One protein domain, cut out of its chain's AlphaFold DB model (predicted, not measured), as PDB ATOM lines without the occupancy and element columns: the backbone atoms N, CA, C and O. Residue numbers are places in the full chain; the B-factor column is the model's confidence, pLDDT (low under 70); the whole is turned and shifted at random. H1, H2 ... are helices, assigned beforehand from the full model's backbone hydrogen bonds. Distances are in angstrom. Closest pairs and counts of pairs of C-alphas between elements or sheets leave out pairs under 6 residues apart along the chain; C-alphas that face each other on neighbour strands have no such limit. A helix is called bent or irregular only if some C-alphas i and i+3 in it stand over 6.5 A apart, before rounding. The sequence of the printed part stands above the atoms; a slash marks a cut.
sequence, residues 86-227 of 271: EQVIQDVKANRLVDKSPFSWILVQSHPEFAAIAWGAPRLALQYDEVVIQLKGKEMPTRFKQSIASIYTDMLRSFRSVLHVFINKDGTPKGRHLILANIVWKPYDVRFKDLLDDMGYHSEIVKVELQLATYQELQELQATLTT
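This is residues 86 to 227 of the 271 residues of an uncharacterized protein of Zopfia rhizophila CBS 207.26 (UniProt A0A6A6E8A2). Three long helices, H3, H4 and H6, run side by side at shallow tilts as a loose bundle, with H4 running opposite to the other two; H6 is the longest, and its last residues, 214 to 227, stick out beyond one end. At the other end the short helices H2 and H5 turn off from the bundle, H2 at the corner with H3 and H5 at the end of H4, while H1 touches no helix and its residues 89 to 94 stand free. The printed part has 142 residues with six named helices, H1 to H6 in order along the chain, and no named strand; its class is all helix. The whole is loose, with a radius of gyration of the C-alphas of 20.4 A, and is a rod spanning 71 by 32 by 27 A.

H6, residues 188 to 227, is 56.5 A long and ends with C-alpha 227 at (-45.677, 42.689, 0.054). It is irregular, with C-alphas 191 and 194 7.7 A apart, and has a kink of 45 degrees near residue 195. H4, residues 142 to 166, is 36.8 A long and begins with C-alpha 142 at (-33.132, 16.071, 12.580). H3, residues 112 to 134, is 32.0 A long and has a kink of 27 degrees near residue 119. H5 holds residues 176 to 185, 14.2 A long, and H2 residues 104 to 110, 10.3 A long. H1, residues 86 to 94, is 11.7 A long and begins with C-alpha 86 at (-25.112, 13.780, 41.032).

H6 touches H4 with residues 192 to 209 alone, at a shallow tilt of 25 degrees, opposite ways; the closest C-alphas, of Ser 147 and His 202, are 5.4 A apart. H3 and H6 are close but not clearly touching, with the C-alphas of Val 131 and Leu 210 closest at 7.8 A; they run the same way at a shallow tilt of 25 degrees. H3 and H4 are also close but not clearly touching, with the C-alphas of Ala 121 and Met 155 closest at 7.0 A; they run opposite ways at a shallow tilt of 26 degrees. H4 touches H5 with residues 165 to 166 alone, at a steep tilt of 54 degrees, with the C-alphas of Phe 166 and Ile 179 closest at 6.2 A. H5 and H6 meet only through their link. H2 and H3 only just touch, with 3 pairs of C-alphas within 8 A, and only at the corner; the closest C-alphas, of Val 108 and Ala 115, are 6.1 A apart. H1 is apart from H2. In H1 and H5 every O i to N i+4 pair is within hydrogen-bond range; the counts are 2 of 3 in H2, 18 of 19 in H3, 20 of 21 in H4 and 34 of 36 in H6.

The two C-alphas farthest apart, of His 177 and Thr 227, are 71.8 A apart. The printed part has no cut and no long link. The model's mean pLDDT over the printed part is 77.5; residues 86 to 117, 119 and 122 are under 70.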
ATOM      1  N   GLU A  86     -24.673  12.954  39.908       52.19
ATOM      2  CA  GLU A  86     -25.112  13.780  41.032       52.19
ATOM      3  C   GLU A  86     -24.891  13.023  42.338       52.19
ATOM      4  O   GLU A  86     -24.348  13.580  43.281       52.19
ATOM      5  N   GLN A  87     -25.200  11.727  42.370       56.50
ATOM      6  CA  GLN A  87     -24.940  10.849  43.501       56.50
ATOM      7  C   GLN A  87     -23.436  10.663  43.730       56.50
ATOM      8  O   GLN A  87     -22.997  10.773  44.863       56.50
ATOM      9  N   VAL A  88     -22.614  10.538  42.679       51.41
ATOM     10  CA  VAL A  88     -21.142  10.570  42.804       51.41
ATOM     11  C   VAL A  88     -20.642  11.934  43.296       51.41
ATOM     12  O   VAL A  88     -19.732  11.988  44.116       51.41
ATOM     13  N   ILE A  89     -21.224  13.050  42.848       51.97
ATOM     14  CA  ILE A  89     -20.886  14.404  43.316       51.97
ATOM     15  C   ILE A  89     -21.291  14.581  44.782       51.97
ATOM     16  O   ILE A  89     -20.527  15.154  45.556       51.97
ATOM     17  N   GLN A  90     -22.464  14.089  45.176       57.28
ATOM     18  CA  GLN A  90     -22.957  14.107  46.550       57.28
ATOM     19  C   GLN A  90     -22.143  13.169  47.436       57.28
ATOM     20  O   GLN A  90     -21.806  13.565  48.540       57.28
ATOM     21  N   ASP A  91     -21.703  12.010  46.948       53.59
ATOM     22  CA  ASP A  91     -20.798  11.101  47.656       53.59
ATOM     23  C   ASP A  91     -19.385  11.688  47.778       53.59
ATOM     24  O   ASP A  91     -18.716  11.476  48.788       53.59
ATOM     25  N   VAL A  92     -18.926  12.467  46.794       49.34
ATOM     26  CA  VAL A  92     -17.670  13.237  46.845       49.34
ATOM     27  C   VAL A  92     -17.777  14.436  47.795       49.34
ATOM     28  O   VAL A  92     -16.784  14.787  48.429       49.34
ATOM     29  N   LYS A  93     -18.960  15.053  47.916       51.31
ATOM     30  CA  LYS A  93     -19.249  16.131  48.880       51.31
ATOM     31  C   LYS A  93     -19.455  15.601  50.304       51.31
ATOM     32  O   LYS A  93     -18.992  16.226  51.252       51.31
ATOM     33  N   ALA A  94     -20.133  14.466  50.457       61.09
ATOM     34  CA  ALA A  94     -20.446  13.824  51.732       61.09
ATOM     35  C   ALA A  94     -19.240  13.062  52.300       61.09
ATOM     36  O   ALA A  94     -19.077  12.981  53.519       61.09
ATOM     37  N   ASN A  95     -18.346  12.554  51.442       43.41
ATOM     38  CA  ASN A  95     -17.059  12.035  51.881       43.41
ATOM     39  C   ASN A  95     -16.021  13.151  52.005       43.41
ATOM     40  O   ASN A  95     -15.775  13.933  51.094       43.41
ATOM     41  N   ARG A  96     -15.311  13.127  53.133       48.22
ATOM     42  CA  ARG A  96     -14.155  13.950  53.535       48.22
ATOM     43  C   ARG A  96     -12.921  13.879  52.597       48.22
ATOM     44  O   ARG A  96     -11.791  13.928  53.079       48.22
ATOM     45  N   LEU A  97     -13.085  13.718  51.284       45.31
ATOM     46  CA  LEU A  97     -11.994  13.653  50.303       45.31
ATOM     47  C   LEU A  97     -11.632  15.026  49.720       45.31
ATOM     48  O   LEU A  97     -10.470  15.240  49.373       45.31
ATOM     49  N   VAL A  98     -12.578  15.967  49.665       47.16
ATOM     50  CA  VAL A  98     -12.329  17.316  49.120       47.16
ATOM     51  C   VAL A  98     -11.952  18.325  50.212       47.16
ATOM     52  O   VAL A  98     -11.139  19.211  49.965       47.16
ATOM     53  N   ASP A  99     -12.412  18.128  51.448       45.62
ATOM     54  CA  ASP A  99     -12.310  19.133  52.521       45.62
ATOM     55  C   ASP A  99     -10.920  19.286  53.176       45.62
ATOM     56  O   ASP A  99     -10.737  20.091  54.085       45.62
ATOM     57  N   LYS A 100      -9.904  18.527  52.744       49.12
ATOM     58  CA  LYS A 100      -8.529  18.643  53.290       49.12
ATOM     59  C   LYS A 100      -7.418  18.662  52.247       49.12
ATOM     60  O   LYS A 100      -6.242  18.594  52.601       49.12
ATOM     61  N   SER A 101      -7.757  18.720  50.966       50.41
ATOM     62  CA  SER A 101      -6.763  18.720  49.900       50.41
ATOM     63  C   SER A 101      -6.614  20.139  49.345       50.41
ATOM     64  O   SER A 101      -7.476  20.563  48.576       50.41
ATOM     65  N   PRO A 102      -5.518  20.866  49.641       53.50
ATOM     66  CA  PRO A 102      -5.241  22.175  49.040       53.50
ATOM     67  C   PRO A 102      -5.036  22.114  47.516       53.50
ATOM     68  O   PRO A 102      -4.713  23.124  46.915       53.50
ATOM     69  N   PHE A 103      -5.220  20.959  46.871       51.19
ATOM     70  CA  PHE A 103      -4.970  20.766  45.446       51.19
ATOM     71  C   PHE A 103      -6.224  20.841  44.563       51.19
ATOM     72  O   PHE A 103      -6.073  20.954  43.349       51.19
ATOM     73  N   SER A 104      -7.447  20.807  45.113       51.53
ATOM     74  CA  SER A 104      -8.668  20.877  44.284       51.53
ATOM     75  C   SER A 104      -8.818  22.238  43.592       51.53
ATOM     76  O   SER A 104      -9.105  22.287  42.401       51.53
ATOM     77  N   TRP A 105      -8.532  23.338  44.298       52.50
ATOM     78  CA  TRP A 105      -8.523  24.684  43.714       52.50
ATOM     79  C   TRP A 105      -7.299  24.923  42.811       52.50
ATOM     80  O   TRP A 105      -7.421  25.581  41.778       52.50
ATOM     81  N   ILE A 106      -6.145  24.321  43.138       54.38
ATOM     82  CA  ILE A 106      -4.912  24.417  42.334       54.38
ATOM     83  C   ILE A 106      -5.089  23.731  40.976       54.38
ATOM     84  O   ILE A 106      -4.625  24.256  39.967       54.38
ATOM     85  N   LEU A 107      -5.784  22.592  40.903       51.25
ATOM     86  CA  LEU A 107      -6.027  21.895  39.632       51.25
ATOM     87  C   LEU A 107      -6.982  22.661  38.705       51.25
ATOM     88  O   LEU A 107      -6.810  22.616  37.491       51.25
ATOM     89  N   VAL A 108      -7.942  23.411  39.258       52.72
ATOM     90  CA  VAL A 108      -8.843  24.266  38.465       52.72
ATOM     91  C   VAL A 108      -8.127  25.527  37.963       52.72
ATOM     92  O   VAL A 108      -8.418  25.988  36.864       52.72
ATOM     93  N   GLN A 109      -7.170  26.073  38.723       53.94
ATOM     94  CA  GLN A 109      -6.395  27.248  38.301       53.94
ATOM     95  C   GLN A 109      -5.211  26.936  37.381       53.94
ATOM     96  O   GLN A 109      -4.871  27.755  36.531       53.94
ATOM     97  N   SER A 110      -4.556  25.787  37.549       55.09
ATOM     98  CA  SER A 110      -3.317  25.472  36.817       55.09
ATOM     99  C   SER A 110      -3.547  25.083  35.359       55.09
ATOM    100  O   SER A 110      -2.614  25.144  34.557       55.09
ATOM    101  N   HIS A 111      -4.776  24.720  34.992       63.19
ATOM    102  CA  HIS A 111      -5.114  24.314  33.637       63.19
ATOM    103  C   HIS A 111      -6.374  25.040  33.147       63.19
ATOM    104  O   HIS A 111      -7.489  24.547  33.355       63.19
ATOM    105  N   PRO A 112      -6.214  26.197  32.468       69.00
ATOM    106  CA  PRO A 112      -7.338  26.980  31.949       69.00
ATOM    107  C   PRO A 112      -8.238  26.177  31.003       69.00
ATOM    108  O   PRO A 112      -9.402  26.518  30.834       69.00
ATOM    109  N   GLU A 113      -7.745  25.074  30.442       66.19
ATOM    110  CA  GLU A 113      -8.510  24.197  29.556       66.19
ATOM    111  C   GLU A 113      -9.573  23.364  30.283       66.19
ATOM    112  O   GLU A 113     -10.693  23.236  29.791       66.19
ATOM    113  N   PHE A 114      -9.289  22.870  31.494       66.94
ATOM    114  CA  PHE A 114     -10.314  22.207  32.310       66.94
ATOM    115  C   PHE A 114     -11.387  23.194  32.745       66.94
ATOM    116  O   PHE A 114     -12.565  22.851  32.753       66.94
ATOM    117  N   ALA A 115     -10.988  24.424  33.076       69.38
ATOM    118  CA  ALA A 115     -11.926  25.501  33.340       69.38
ATOM    119  C   ALA A 115     -12.746  25.822  32.076       69.38
ATOM    120  O   ALA A 115     -13.960  25.961  32.162       69.38
ATOM    121  N   ALA A 116     -12.130  25.859  30.894       68.81
ATOM    122  CA  ALA A 116     -12.831  26.099  29.637       68.81
ATOM    123  C   ALA A 116     -13.857  25.003  29.316       68.81
ATOM    124  O   ALA A 116     -14.964  25.335  28.910       68.81
ATOM    125  N   ILE A 117     -13.562  23.723  29.559       67.62
ATOM    126  CA  ILE A 117     -14.565  22.655  29.400       67.62
ATOM    127  C   ILE A 117     -15.629  22.738  30.500       67.62
ATOM    128  O   ILE A 117     -16.824  22.745  30.204       67.62
ATOM    129  N   ALA A 118     -15.217  22.835  31.766       70.31
ATOM    130  CA  ALA A 118     -16.131  22.834  32.906       70.31
ATOM    131  C   ALA A 118     -17.088  24.034  32.905       70.31
ATOM    132  O   ALA A 118     -18.238  23.880  33.304       70.31
ATOM    133  N   TRP A 119     -16.645  25.203  32.433       69.62
ATOM    134  CA  TRP A 119     -17.451  26.426  32.362       69.62
ATOM    135  C   TRP A 119     -18.038  26.686  30.973       69.62
ATOM    136  O   TRP A 119     -19.147  27.208  30.858       69.62
ATOM    137  N   GLY A 120     -17.331  26.313  29.907       71.81
ATOM    138  CA  GLY A 120     -17.781  26.505  28.529       71.81
ATOM    139  C   GLY A 120     -18.929  25.580  28.156       71.81
ATOM    140  O   GLY A 120     -19.843  25.999  27.454       71.81
ATOM    141  N   ALA A 121     -18.949  24.357  28.679       70.00
ATOM    142  CA  ALA A 121     -19.991  23.403  28.337       70.00
ATOM    143  C   ALA A 121     -21.368  23.728  28.975       70.00
ATOM    144  O   ALA A 121     -22.369  23.681  28.259       70.00
ATOM    145  N   PRO A 122     -21.465  24.185  30.243       69.12
ATOM    146  CA  PRO A 122     -22.695  24.785  30.768       69.12
ATOM    147  C   PRO A 122     -23.108  26.059  30.027       69.12
ATOM    148  O   PRO A 122     -24.293  26.275  29.788       69.12
ATOM    149  N   ARG A 123     -22.150  26.903  29.625       73.88
ATOM    150  CA  ARG A 123     -22.448  28.118  28.856       73.88
ATOM    151  C   ARG A 123     -23.055  27.791  27.492       73.88
ATOM    152  O   ARG A 123     -24.028  28.426  27.101       73.88
ATOM    153  N   LEU A 124     -22.516  26.782  26.811       71.44
ATOM    154  CA  LEU A 124     -23.097  26.229  25.594       71.44
ATOM    155  C   LEU A 124     -24.509  25.701  25.873       71.44
ATOM    156  O   LEU A 124     -25.438  26.108  25.186       71.44
ATOM    157  N   ALA A 125     -24.703  24.900  26.930       70.94
ATOM    158  CA  ALA A 125     -26.022  24.408  27.358       70.94
ATOM    159  C   ALA A 125     -27.065  25.527  27.548       70.94
ATOM    160  O   ALA A 125     -28.211  25.361  27.141       70.94
ATOM    161  N   LEU A 126     -26.672  26.672  28.114       73.62
ATOM    162  CA  LEU A 126     -27.558  27.827  28.286       73.62
ATOM    163  C   LEU A 126     -27.884  28.531  26.961       73.62
ATOM    164  O   LEU A 126     -29.035  28.895  26.739       73.62
ATOM    165  N   GLN A 127     -26.905  28.680  26.062       75.56
ATOM    166  CA  GLN A 127     -27.155  29.210  24.714       75.56
ATOM    167  C   GLN A 127     -28.114  28.313  23.919       75.56
ATOM    168  O   GLN A 127     -28.922  28.809  23.138       75.56
ATOM    169  N   TYR A 128     -28.074  26.996  24.142       74.19
ATOM    170  CA  TYR A 128     -29.013  26.070  23.508       74.19
ATOM    171  C   TYR A 128     -30.455  26.279  23.956       74.19
ATOM    172  O   TYR A 128     -31.356  26.165  23.127       74.19
ATOM    173  N   ASP A 129     -30.691  26.583  25.232       74.12
ATOM    174  CA  ASP A 129     -32.050  26.782  25.741       74.12
ATOM    175  C   ASP A 129     -32.706  28.006  25.079       74.12
ATOM    176  O   ASP A 129     -33.864  27.955  24.668       74.12
ATOM    177  N   GLU A 130     -31.925  29.064  24.842       76.25
ATOM    178  CA  GLU A 130     -32.361  30.247  24.091       76.25
ATOM    179  C   GLU A 130     -32.754  29.903  22.644       76.25
ATOM    180  O   GLU A 130     -33.837  30.278  22.190       76.25
ATOM    181  N   VAL A 131     -31.940  29.106  21.943       72.44
ATOM    182  CA  VAL A 131     -32.242  28.655  20.572       72.44
ATOM    183  C   VAL A 131     -33.484  27.761  20.532       72.44
ATOM    184  O   VAL A 131     -34.326  27.888  19.642       72.44
ATOM    185  N   VAL A 132     -33.650  26.866  21.507       78.19
ATOM    186  CA  VAL A 132     -34.837  26.003  21.606       78.19
ATOM    187  C   VAL A 132     -36.099  26.829  21.870       78.19
ATOM    188  O   VAL A 132     -37.160  26.510  21.328       78.19
ATOM    189  N   ILE A 133     -35.999  27.901  22.663       80.06
ATOM    190  CA  ILE A 133     -37.101  28.837  22.903       80.06
ATOM    191  C   ILE A 133     -37.449  29.608  21.625       80.06
ATOM    192  O   ILE A 133     -38.633  29.699  21.300       80.06
ATOM    193  N   GLN A 134     -36.454  30.104  20.884       75.00
ATOM    194  CA  GLN A 134     -36.666  30.807  19.610       75.00
ATOM    195  C   GLN A 134     -37.316  29.905  18.552       75.00
ATOM    196  O   GLN A 134     -38.153  30.352  17.773       75.00
ATOM    197  N   LEU A 135     -37.010  28.606  18.567       72.25
ATOM    198  CA  LEU A 135     -37.579  27.627  17.640       72.25
ATOM    199  C   LEU A 135     -38.942  27.059  18.083       72.25
ATOM    200  O   LEU A 135     -39.439  26.118  17.451       72.25
ATOM    201  N   LYS A 136     -39.581  27.596  19.137       70.75
ATOM    202  CA  LYS A 136     -40.915  27.153  19.587       70.75
ATOM    203  C   LYS A 136     -41.970  27.373  18.496       70.75
ATOM    204  O   LYS A 136     -42.576  28.430  18.394       70.75
ATOM    205  N   GLY A 137     -42.225  26.324  17.716       74.06
ATOM    206  CA  GLY A 137     -43.276  26.273  16.696       74.06
ATOM    207  C   GLY A 137     -42.824  25.676  15.363       74.06
ATOM    208  O   GLY A 137     -43.658  25.158  14.625       74.06
ATOM    209  N   LYS A 138     -41.515  25.671  15.076       79.62
ATOM    210  CA  LYS A 138     -40.947  25.121  13.835       79.62
ATOM    211  C   LYS A 138     -40.369  23.728  14.100       79.62
ATOM    212  O   LYS A 138     -39.758  23.475  15.139       79.62
ATOM    213  N   GLU A 139     -40.582  22.782  13.184       83.31
ATOM    214  CA  GLU A 139     -39.980  21.454  13.326       83.31
ATOM    215  C   GLU A 139     -38.453  21.565  13.212       83.31
ATOM    216  O   GLU A 139     -37.913  21.859  12.151       83.31
ATOM    217  N   MET A 140     -37.745  21.331  14.321       81.06
ATOM    218  CA  MET A 140     -36.280  21.334  14.330       81.06
ATOM    219  C   MET A 140     -35.707  20.281  13.364       81.06
ATOM    220  O   MET A 140     -36.105  19.107  13.459       81.06
ATOM    221  N   PRO A 141     -34.711  20.643  12.527       85.25
ATOM    222  CA  PRO A 141     -34.015  19.701  11.658       85.25
ATOM    223  C   PRO A 141     -33.467  18.503  12.442       85.25
ATOM    224  O   PRO A 141     -32.911  18.643  13.532       85.25
ATOM    225  N   THR A 142     -33.593  17.295  11.888       87.19
ATOM    226  CA  THR A 142     -33.132  16.071  12.580       87.19
ATOM    227  C   THR A 142     -31.621  16.090  12.821       87.19
ATOM    228  O   THR A 142     -31.175  15.732  13.909       87.19
ATOM    229  N   ARG A 143     -30.850  16.598  11.852       82.62
ATOM    230  CA  ARG A 143     -29.394  16.789  11.957       82.62
ATOM    231  C   ARG A 143     -28.990  17.694  13.125       82.62
ATOM    232  O   ARG A 143     -28.021  17.403  13.811       82.62
ATOM    233  N   PHE A 144     -29.779  18.731  13.412       85.38
ATOM    234  CA  PHE A 144     -29.531  19.646  14.525       85.38
ATOM    235  C   PHE A 144     -29.700  18.938  15.873       85.38
ATOM    236  O   PHE A 144     -28.815  18.985  16.722       85.38
ATOM    237  N   LYS A 145     -30.795  18.181  16.033       86.69
ATOM    238  CA  LYS A 145     -31.034  17.363  17.237       86.69
ATOM    239  C   LYS A 145     -29.927  16.333  17.456       86.69
ATOM    240  O   LYS A 145     -29.514  16.118  18.591       86.69
ATOM    241  N   GLN A 146     -29.468  15.700  16.377       89.00
ATOM    242  CA  GLN A 146     -28.364  14.744  16.426       89.00
ATOM    243  C   GLN A 146     -27.059  15.422  16.841       89.00
ATOM    244  O   GLN A 146     -26.409  14.923  17.749       89.00
ATOM    245  N   SER A 147     -26.722  16.576  16.256       87.06
ATOM    246  CA  SER A 147     -25.506  17.313  16.620       87.06
ATOM    247  C   SER A 147     -25.511  17.716  18.093       87.06
ATOM    248  O   SER A 147     -24.532  17.499  18.797       87.06
ATOM    249  N   ILE A 148     -26.645  18.207  18.599       84.38
ATOM    250  CA  ILE A 148     -26.797  18.533  20.022       84.38
ATOM    251  C   ILE A 148     -26.598  17.292  20.896       84.38
ATOM    252  O   ILE A 148     -25.849  17.333  21.871       84.38
ATOM    253  N   ALA A 149     -27.258  16.182  20.557       89.19
ATOM    254  CA  ALA A 149     -27.112  14.942  21.308       89.19
ATOM    255  C   ALA A 149     -25.652  14.456  21.323       89.19
ATOM    256  O   ALA A 149     -25.186  13.988  22.364       89.19
ATOM    257  N   SER A 150     -24.925  14.611  20.212       88.06
ATOM    258  CA  SER A 150     -23.493  14.319  20.146       88.06
ATOM    259  C   SER A 150     -22.686  15.219  21.080       88.06
ATOM    260  O   SER A 150     -21.978  14.686  21.923       88.06
ATOM    261  N   ILE A 151     -22.891  16.544  21.069       85.31
ATOM    262  CA  ILE A 151     -22.172  17.482  21.960       85.31
ATOM    263  C   ILE A 151     -22.358  17.117  23.432       85.31
ATOM    264  O   ILE A 151     -21.390  17.084  24.192       85.31
ATOM    265  N   TYR A 152     -23.587  16.808  23.856       84.56
ATOM    266  CA  TYR A 152     -23.831  16.368  25.233       84.56
ATOM    267  C   TYR A 152     -23.186  15.012  25.530       84.56
ATOM    268  O   TYR A 152     -22.672  14.796  26.630       84.56
ATOM    269  N   THR A 153     -23.190  14.095  24.563       89.25
ATOM    270  CA  THR A 153     -22.523  12.795  24.703       89.25
ATOM    271  C   THR A 153     -21.017  12.970  24.870       89.25
ATOM    272  O   THR A 153     -20.431  12.349  25.760       89.25
ATOM    273  N   ASP A 154     -20.408  13.857  24.091       85.88
ATOM    274  CA  ASP A 154     -18.985  14.180  24.143       85.88
ATOM    275  C   ASP A 154     -18.631  14.890  25.451       85.88
ATOM    276  O   ASP A 154     -17.704  14.481  26.150       85.88
ATOM    277  N   MET A 155     -19.444  15.854  25.887       83.25
ATOM    278  CA  MET A 155     -19.295  16.504  27.190       83.25
ATOM    279  C   MET A 155     -19.320  15.484  28.340       83.25
ATOM    280  O   MET A 155     -18.431  15.482  29.193       83.25
ATOM    281  N   LEU A 156     -20.283  14.558  28.356       85.38
ATOM    282  CA  LEU A 156     -20.351  13.504  29.376       85.38
ATOM    283  C   LEU A 156     -19.179  12.519  29.271       85.38
ATOM    284  O   LEU A 156     -18.646  12.062  30.287       85.38
ATOM    285  N   ARG A 157     -18.737  12.205  28.049       86.88
ATOM    286  CA  ARG A 157     -17.547  11.385  27.796       86.88
ATOM    287  C   ARG A 157     -16.281  12.065  28.316       86.88
ATOM    288  O   ARG A 157     -15.410  11.375  28.855       86.88
ATOM    289  N   SER A 158     -16.203  13.392  28.223       82.75
ATOM    290  CA  SER A 158     -15.130  14.204  28.795       82.75
ATOM    291  C   SER A 158     -15.083  14.032  30.308       82.75
ATOM    292  O   SER A 158     -14.067  13.586  30.840       82.75
ATOM    293  N   PHE A 159     -16.214  14.221  30.995       83.00
ATOM    294  CA  PHE A 159     -16.288  14.091  32.445       83.00
ATOM    295  C   PHE A 159     -15.947  12.684  32.897       83.00
ATOM    296  O   PHE A 159     -15.166  12.517  33.826       83.00
ATOM    297  N   ARG A 160     -16.435  11.658  32.196       86.81
ATOM    298  CA  ARG A 160     -16.055  10.274  32.489       86.81
ATOM    299  C   ARG A 160     -14.549  10.052  32.350       86.81
ATOM    300  O   ARG A 160     -13.954   9.358  33.173       86.81
ATOM    301  N   SER A 161     -13.931  10.640  31.331       85.25
ATOM    302  CA  SER A 161     -12.487  10.538  31.102       85.25
ATOM    303  C   SER A 161     -11.690  11.243  32.200       85.25
ATOM    304  O   SER A 161     -10.683  10.698  32.655       85.25
ATOM    305  N   VAL A 162     -12.167  12.398  32.676       82.88
ATOM    306  CA  VAL A 162     -11.605  13.106  33.836       82.88
ATOM    307  C   VAL A 162     -11.781  12.285  35.112       82.88
ATOM    308  O   VAL A 162     -10.812  12.049  35.825       82.88
ATOM    309  N   LEU A 163     -12.978  11.764  35.378       83.81
ATOM    310  CA  LEU A 163     -13.262  10.931  36.549       83.81
ATOM    311  C   LEU A 163     -12.379   9.678  36.580       83.81
ATOM    312  O   LEU A 163     -11.846   9.333  37.628       83.81
ATOM    313  N   HIS A 164     -12.123   9.045  35.432       85.38
ATOM    314  CA  HIS A 164     -11.196   7.912  35.326       85.38
ATOM    315  C   HIS A 164      -9.730   8.268  35.644       85.38
ATOM    316  O   HIS A 164      -8.924   7.363  35.884       85.38
ATOM    317  N   VAL A 165      -9.337   9.549  35.662       85.81
ATOM    318  CA  VAL A 165      -8.021   9.968  36.182       85.81
ATOM    319  C   VAL A 165      -7.967   9.791  37.696       85.81
ATOM    320  O   VAL A 165      -6.942   9.357  38.219       85.81
ATOM    321  N   PHE A 166      -9.075  10.065  38.384       83.38
ATOM    322  CA  PHE A 166      -9.165  10.073  39.844       83.38
ATOM    323  C   PHE A 166      -9.690   8.763  40.436       83.38
ATOM    324  O   PHE A 166      -9.383   8.455  41.583       83.38
ATOM    325  N   ILE A 167     -10.446   7.983  39.666       87.06
ATOM    326  CA  ILE A 167     -11.160   6.793  40.133       87.06
ATOM    327  C   ILE A 167     -10.672   5.562  39.357       87.06
ATOM    328  O   ILE A 167     -10.373   5.621  38.159       87.06
ATOM    329  N   ASN A 168     -10.528   4.438  40.053       89.50
ATOM    330  CA  ASN A 168     -10.266   3.131  39.455       89.50
ATOM    331  C   ASN A 168     -11.504   2.584  38.732       89.50
ATOM    332  O   ASN A 168     -12.616   3.077  38.902       89.50
ATOM    333  N   LYS A 169     -11.328   1.516  37.946       88.69
ATOM    334  CA  LYS A 169     -12.463   0.817  37.314       88.69
ATOM    335  C   LYS A 169     -13.448   0.253  38.349       88.69
ATOM    336  O   LYS A 169     -14.629   0.147  38.047       88.69
ATOM    337  N   ASP A 170     -12.959  -0.016  39.558       88.19
ATOM    338  CA  ASP A 170     -13.727  -0.557  40.686       88.19
ATOM    339  C   ASP A 170     -14.475   0.525  41.488       88.19
ATOM    340  O   ASP A 170     -15.065   0.233  42.521       88.19
ATOM    341  N   GLY A 171     -14.407   1.798  41.071       86.44
ATOM    342  CA  GLY A 171     -15.044   2.916  41.779       86.44
ATOM    343  C   GLY A 171     -14.246   3.462  42.971       86.44
ATOM    344  O   GLY A 171     -14.619   4.485  43.539       86.44
ATOM    345  N   THR A 172     -13.120   2.841  43.337       89.94
ATOM    346  CA  THR A 172     -12.260   3.323  44.431       89.94
ATOM    347  C   THR A 172     -11.375   4.498  43.993       89.94
ATOM    348  O   THR A 172     -10.892   4.519  42.855       89.94
ATOM    349  N   PRO A 173     -11.119   5.488  44.869       88.94
ATOM    350  CA  PRO A 173     -10.235   6.605  44.549       88.94
ATOM    351  C   PRO A 173      -8.787   6.130  44.364       88.94
ATOM    352  O   PRO A 173      -8.271   5.313  45.128       88.94
ATOM    353  N   LYS A 174      -8.106   6.664  43.348       88.12
ATOM    354  CA  LYS A 174      -6.694   6.380  43.065       88.12
ATOM    355  C   LYS A 174      -5.774   7.042  44.087       88.12
ATOM    356  O   LYS A 174      -6.032   8.138  44.581       88.12
ATOM    357  N   GLY A 175      -4.640   6.394  44.356       89.81
ATOM    358  CA  GLY A 175      -3.575   6.976  45.171       89.81
ATOM    359  C   GLY A 175      -3.027   8.269  44.552       89.81
ATOM    360  O   GLY A 175      -2.870   8.371  43.336       89.81
ATOM    361  N   ARG A 176      -2.687   9.258  45.389       85.06
ATOM    362  CA  ARG A 176      -2.246  10.604  44.956       85.06
ATOM    363  C   ARG A 176      -1.074  10.580  43.967       85.06
ATOM    364  O   ARG A 176      -1.060  11.337  43.003       85.06
ATOM    365  N   HIS A 177      -0.114   9.685  44.184       84.19
ATOM    366  CA  HIS A 177       1.058   9.518  43.320       84.19
ATOM    367  C   HIS A 177       0.687   8.954  41.938       84.19
ATOM    368  O   HIS A 177       1.243   9.390  40.936       84.19
ATOM    369  N   LEU A 178      -0.296   8.049  41.861       83.06
ATOM    370  CA  LEU A 178      -0.808   7.515  40.593       83.06
ATOM    371  C   LEU A 178      -1.578   8.570  39.795       83.06
ATOM    372  O   LEU A 178      -1.537   8.549  38.564       83.06
ATOM    373  N   ILE A 179      -2.275   9.479  40.481       82.25
ATOM    374  CA  ILE A 179      -2.961  10.617  39.853       82.25
ATOM    375  C   ILE A 179      -1.924  11.564  39.245       82.25
ATOM    376  O   ILE A 179      -2.000  11.857  38.056       82.25
ATOM    377  N   LEU A 180      -0.918  11.974  40.026       80.44
ATOM    378  CA  LEU A 180       0.169  12.832  39.544       80.44
ATOM    379  C   LEU A 180       0.908  12.200  38.362       80.44
ATOM    380  O   LEU A 180       1.076  12.852  37.338       80.44
ATOM    381  N   ALA A 181       1.267  10.917  38.455       82.19
ATOM    382  CA  ALA A 181       1.897  10.203  37.349       82.19
ATOM    383  C   ALA A 181       1.004  10.187  36.096       82.19
ATOM    384  O   ALA A 181       1.489  10.429  34.999       82.19
ATOM    385  N   ASN A 182      -0.309   9.972  36.236       79.12
ATOM    386  CA  ASN A 182      -1.237   9.982  35.098       79.12
ATOM    387  C   ASN A 182      -1.411  11.355  34.444       79.12
ATOM    388  O   ASN A 182      -1.644  11.416  33.233       79.12
ATOM    389  N   ILE A 183      -1.360  12.425  35.237       80.06
ATOM    390  CA  ILE A 183      -1.464  13.802  34.747       80.06
ATOM    391  C   ILE A 183      -0.167  14.194  34.033       80.06
ATOM    392  O   ILE A 183      -0.212  14.731  32.933       80.06
ATOM    393  N   VAL A 184       0.987  13.863  34.616       78.50
ATOM    394  CA  VAL A 184       2.306  14.199  34.057       78.50
ATOM    395  C   VAL A 184       2.623  13.379  32.802       78.50
ATOM    396  O   VAL A 184       3.238  13.895  31.876       78.50
ATOM    397  N   TRP A 185       2.202  12.111  32.741       75.81
ATOM    398  CA  TRP A 185       2.614  11.202  31.663       75.81
ATOM    399  C   TRP A 185       1.875  11.408  30.339       75.81
ATOM    400  O   TRP A 185       2.409  11.093  29.277       75.81
ATOM    401  N   LYS A 186       0.638  11.912  30.369       80.06
ATOM    402  CA  LYS A 186      -0.106  12.220  29.145       80.06
ATOM    403  C   LYS A 186      -0.625  13.651  29.241       80.06
ATOM    404  O   LYS A 186      -1.604  13.847  29.969       80.06
ATOM    405  N   PRO A 187      -0.004  14.614  28.529       81.94
ATOM    406  CA  PRO A 187      -0.462  15.993  28.549       81.94
ATOM    407  C   PRO A 187      -1.923  16.053  28.110       81.94
ATOM    408  O   PRO A 187      -2.391  15.220  27.322       81.94
ATOM    409  N   TYR A 188      -2.634  17.024  28.675       78.31
ATOM    410  CA  TYR A 188      -4.063  17.226  28.477       78.31
ATOM    411  C   TYR A 188      -4.440  17.209  26.993       78.31
ATOM    412  O   TYR A 188      -5.300  16.421  26.593       78.31
ATOM    413  N   ASP A 189      -3.698  17.954  26.179       78.06
ATOM    414  CA  ASP A 189      -3.924  18.109  24.744       78.06
ATOM    415  C   ASP A 189      -4.000  16.751  24.052       78.06
ATOM    416  O   ASP A 189      -4.966  16.445  23.372       78.06
ATOM    417  N   VAL A 190      -3.050  15.852  24.309       87.44
ATOM    418  CA  VAL A 190      -3.017  14.524  23.672       87.44
ATOM    419  C   VAL A 190      -4.115  13.601  24.216       87.44
ATOM    420  O   VAL A 190      -4.486  12.609  23.586       87.44
ATOM    421  N   ARG A 191      -4.620  13.854  25.428       83.12
ATOM    422  CA  ARG A 191      -5.697  13.057  26.032       83.12
ATOM    423  C   ARG A 191      -7.069  13.459  25.499       83.12
ATOM    424  O   ARG A 191      -7.908  12.575  25.349       83.12
ATOM    425  N   PHE A 192      -7.274  14.745  25.244       84.44
ATOM    426  CA  PHE A 192      -8.571  15.298  24.872       84.44
ATOM    427  C   PHE A 192      -8.630  15.823  23.439       84.44
ATOM    428  O   PHE A 192      -9.697  16.267  23.045       84.44
ATOM    429  N   LYS A 193      -7.556  15.727  22.647       87.94
ATOM    430  CA  LYS A 193      -7.531  16.168  21.245       87.94
ATOM    431  C   LYS A 193      -8.719  15.643  20.448       87.94
ATOM    432  O   LYS A 193      -9.504  16.443  19.969       87.94
ATOM    433  N   ASP A 194      -8.893  14.323  20.401       89.12
ATOM    434  CA  ASP A 194      -9.972  13.703  19.621       89.12
ATOM    435  C   ASP A 194     -11.352  14.199  20.080       89.12
ATOM    436  O   ASP A 194     -12.224  14.486  19.274       89.12
ATOM    437  N   LEU A 195     -11.529  14.373  21.394       86.62
ATOM    438  CA  LEU A 195     -12.766  14.895  21.966       86.62
ATOM    439  C   LEU A 195     -13.000  16.367  21.590       86.62
ATOM    440  O   LEU A 195     -14.127  16.750  21.294       86.62
ATOM    441  N   LEU A 196     -11.964  17.201  21.675       84.44
ATOM    442  CA  LEU A 196     -12.041  18.617  21.329       84.44
ATOM    443  C   LEU A 196     -12.311  18.795  19.833       84.44
ATOM    444  O   LEU A 196     -13.111  19.653  19.470       84.44
ATOM    445  N   ASP A 197     -11.701  17.957  18.995       88.81
ATOM    446  CA  ASP A 197     -11.934  17.917  17.554       88.81
ATOM    447  C   ASP A 197     -13.394  17.512  17.254       88.81
ATOM    448  O   ASP A 197     -14.084  18.216  16.511       88.81
ATOM    449  N   ASP A 198     -13.908  16.457  17.903       87.94
ATOM    450  CA  ASP A 198     -15.305  16.004  17.776       87.94
ATOM    451  C   ASP A 198     -16.303  17.087  18.236       87.94
ATOM    452  O   ASP A 198     -17.251  17.439  17.521       87.94
ATOM    453  N   MET A 199     -16.070  17.688  19.409       81.69
ATOM    454  CA  MET A 199     -16.899  18.777  19.933       81.69
ATOM    455  C   MET A 199     -16.853  20.015  19.032       81.69
ATOM    456  O   MET A 199     -17.886  20.656  18.820       81.69
ATOM    457  N   GLY A 200     -15.677  20.355  18.499       84.94
ATOM    458  CA  GLY A 200     -15.491  21.462  17.565       84.94
ATOM    459  C   GLY A 200     -16.299  21.258  16.288       84.94
ATOM    460  O   GLY A 200     -17.036  22.153  15.871       84.94
ATOM    461  N   TYR A 201     -16.250  20.050  15.724       90.00
ATOM    462  CA  TYR A 201     -17.042  19.680  14.556       90.00
ATOM    463  C   TYR A 201     -18.551  19.812  14.809       90.00
ATOM    464  O   TYR A 201     -19.264  20.470  14.044       90.00
ATOM    465  N   HIS A 202     -19.053  19.242  15.907       85.81
ATOM    466  CA  HIS A 202     -20.478  19.315  16.226       85.81
ATOM    467  C   HIS A 202     -20.951  20.737  16.564       85.81
ATOM    468  O   HIS A 202     -22.074  21.115  16.210       85.81
ATOM    469  N   SER A 203     -20.096  21.539  17.201       83.62
ATOM    470  CA  SER A 203     -20.343  22.959  17.466       83.62
ATOM    471  C   SER A 203     -20.468  23.766  16.171       83.62
ATOM    472  O   SER A 203     -21.388  24.574  16.039       83.62
ATOM    473  N   GLU A 204     -19.593  23.539  15.187       88.12
ATOM    474  CA  GLU A 204     -19.688  24.218  13.889       88.12
ATOM    475  C   GLU A 204     -20.964  23.827  13.132       88.12
ATOM    476  O   GLU A 204     -21.626  24.701  12.573       88.12
ATOM    477  N   ILE A 205     -21.398  22.561  13.198       88.25
ATOM    478  CA  ILE A 205     -22.705  22.159  12.648       88.25
ATOM    479  C   ILE A 205     -23.831  22.969  13.293       88.25
ATOM    480  O   ILE A 205     -24.655  23.548  12.590       88.25
ATOM    481  N   VAL A 206     -23.871  23.033  14.626       84.56
ATOM    482  CA  VAL A 206     -24.896  23.796  15.356       84.56
ATOM    483  C   VAL A 206     -24.905  25.259  14.922       84.56
ATOM    484  O   VAL A 206     -25.972  25.820  14.675       84.56
ATOM    485  N   LYS A 207     -23.728  25.875  14.814       86.31
ATOM    486  CA  LYS A 207     -23.573  27.275  14.421       86.31
ATOM    487  C   LYS A 207     -24.086  27.529  13.005       86.31
ATOM    488  O   LYS A 207     -24.809  28.500  12.798       86.31
ATOM    489  N   VAL A 208     -23.766  26.651  12.053       89.94
ATOM    490  CA  VAL A 208     -24.257  26.743  10.669       89.94
ATOM    491  C   VAL A 208     -25.777  26.592  10.616       89.94
ATOM    492  O   VAL A 208     -26.443  27.371   9.936       89.94
ATOM    493  N   GLU A 209     -26.353  25.641  11.355       86.81
ATOM    494  CA  GLU A 209     -27.811  25.480  11.432       86.81
ATOM    495  C   GLU A 209     -28.499  26.706  12.031       86.81
ATOM    496  O   GLU A 209     -29.536  27.138  11.527       86.81
ATOM    497  N   LEU A 210     -27.918  27.286  13.084       84.56
ATOM    498  CA  LEU A 210     -28.442  28.491  13.713       84.56
ATOM    499  C   LEU A 210     -28.407  29.673  12.741       84.56
ATOM    500  O   LEU A 210     -29.412  30.356  12.565       84.56
ATOM    501  N   GLN A 211     -27.280  29.876  12.057       87.69
ATOM    502  CA  GLN A 211     -27.162  30.905  11.026       87.69
ATOM    503  C   GLN A 211     -28.202  30.699   9.924       87.69
ATOM    504  O   GLN A 211     -28.899  31.641   9.549       87.69
ATOM    505  N   LEU A 212     -28.379  29.467   9.445       88.56
ATOM    506  CA  LEU A 212     -29.388  29.157   8.438       88.56
ATOM    507  C   LEU A 212     -30.806  29.502   8.921       88.56
ATOM    508  O   LEU A 212     -31.579  30.078   8.157       88.56
ATOM    509  N   ALA A 213     -31.137  29.199  10.178       84.00
ATOM    510  CA  ALA A 213     -32.422  29.565  10.768       84.00
ATOM    511  C   ALA A 213     -32.621  31.090  10.804       84.00
ATOM    512  O   ALA A 213     -33.672  31.571  10.384       84.00
ATOM    513  N   THR A 214     -31.598  31.852  11.208       85.56
ATOM    514  CA  THR A 214     -31.666  33.325  11.215       85.56
ATOM    515  C   THR A 214     -31.828  33.914   9.812       85.56
ATOM    516  O   THR A 214     -32.595  34.854   9.620       85.56
ATOM    517  N   TYR A 215     -31.172  33.338   8.798       90.38
ATOM    518  CA  TYR A 215     -31.334  33.786   7.412       90.38
ATOM    519  C   TYR A 215     -32.742  33.526   6.879       90.38
ATOM    520  O   TYR A 215     -33.282  34.365   6.163       90.38
ATOM    521  N   GLN A 216     -33.350  32.392   7.237       87.44
ATOM    522  CA  GLN A 216     -34.732  32.099   6.858       87.44
ATOM    523  C   GLN A 216     -35.706  33.120   7.454       87.44
ATOM    524  O   GLN A 216     -36.579  33.607   6.743       87.44
ATOM    525  N   GLU A 217     -35.530  33.491   8.721       86.94
ATOM    526  CA  GLU A 217     -36.362  34.509   9.373       86.94
ATOM    527  C   GLU A 217     -36.211  35.884   8.705       86.94
ATOM    528  O   GLU A 217     -37.203  36.547   8.400       86.94
ATOM    529  N   LEU A 218     -34.976  36.290   8.390       90.62
ATOM    530  CA  LEU A 218     -34.719  37.530   7.656       90.62
ATOM    531  C   LEU A 218     -35.358  37.519   6.263       90.62
ATOM    532  O   LEU A 218     -35.888  38.539   5.822       90.62
ATOM    533  N   GLN A 219     -35.345  36.375   5.581       95.00
ATOM    534  CA  GLN A 219     -35.976  36.221   4.275       95.00
ATOM    535  C   GLN A 219     -37.507  36.329   4.362       95.00
ATOM    536  O   GLN A 219     -38.120  36.992   3.525       95.00
ATOM    537  N   GLU A 220     -38.129  35.726   5.378       93.44
ATOM    538  CA  GLU A 220     -39.573  35.828   5.644       93.44
ATOM    539  C   GLU A 220     -39.982  37.277   5.978       93.44
ATOM    540  O   GLU A 220     -40.978  37.793   5.454       93.44
ATOM    541  N   LEU A 221     -39.176  37.978   6.783       94.44
ATOM    542  CA  LEU A 221     -39.376  39.393   7.092       94.44
ATOM    543  C   LEU A 221     -39.254  40.261   5.834       94.44
ATOM    544  O   LEU A 221     -40.099  41.124   5.592       94.44
ATOM    545  N   GLN A 222     -38.233  40.020   5.011       97.06
ATOM    546  CA  GLN A 222     -38.029  40.754   3.765       97.06
ATOM    547  C   GLN A 222     -39.200  40.548   2.800       97.06
ATOM    548  O   GLN A 222     -39.704  41.527   2.253       97.06
ATOM    549  N   ALA A 223     -39.679  39.309   2.643       97.25
ATOM    550  CA  ALA A 223     -40.861  39.010   1.837       97.25
ATOM    551  C   ALA A 223     -42.093  39.784   2.335       97.25
ATOM    552  O   ALA A 223     -42.824  40.381   1.545       97.25
ATOM    553  N   THR A 224     -42.285  39.848   3.653       97.00
ATOM    554  CA  THR A 224     -43.388  40.595   4.275       97.00
ATOM    555  C   THR A 224     -43.275  42.103   4.038       97.00
ATOM    556  O   THR A 224     -44.266  42.773   3.762       97.00
ATOM    557  N   LEU A 225     -42.066  42.665   4.100       97.88
ATOM    558  CA  LEU A 225     -41.850  44.079   3.795       97.88
ATOM    559  C   LEU A 225     -42.115  44.389   2.320       97.88
ATOM    560  O   LEU A 225     -42.730  45.411   2.021       97.88
ATOM    561  N   THR A 226     -41.702  43.510   1.402       97.94
ATOM    562  CA  THR A 226     -41.967  43.700  -0.031       97.94
ATOM    563  C   THR A 226     -43.458  43.655  -0.346       97.94
ATOM    564  O   THR A 226     -43.946  44.527  -1.061       97.94
ATOM    565  N   THR A 227     -44.219  42.733   0.253       97.56
ATOM    566  CA  THR A 227     -45.677  42.689   0.054       97.56
ATOM    567  C   THR A 227     -46.358  43.925   0.635       97.56
ATOM    568  O   THR A 227     -47.225  44.505  -0.014       97.56
TER     569      THR A 227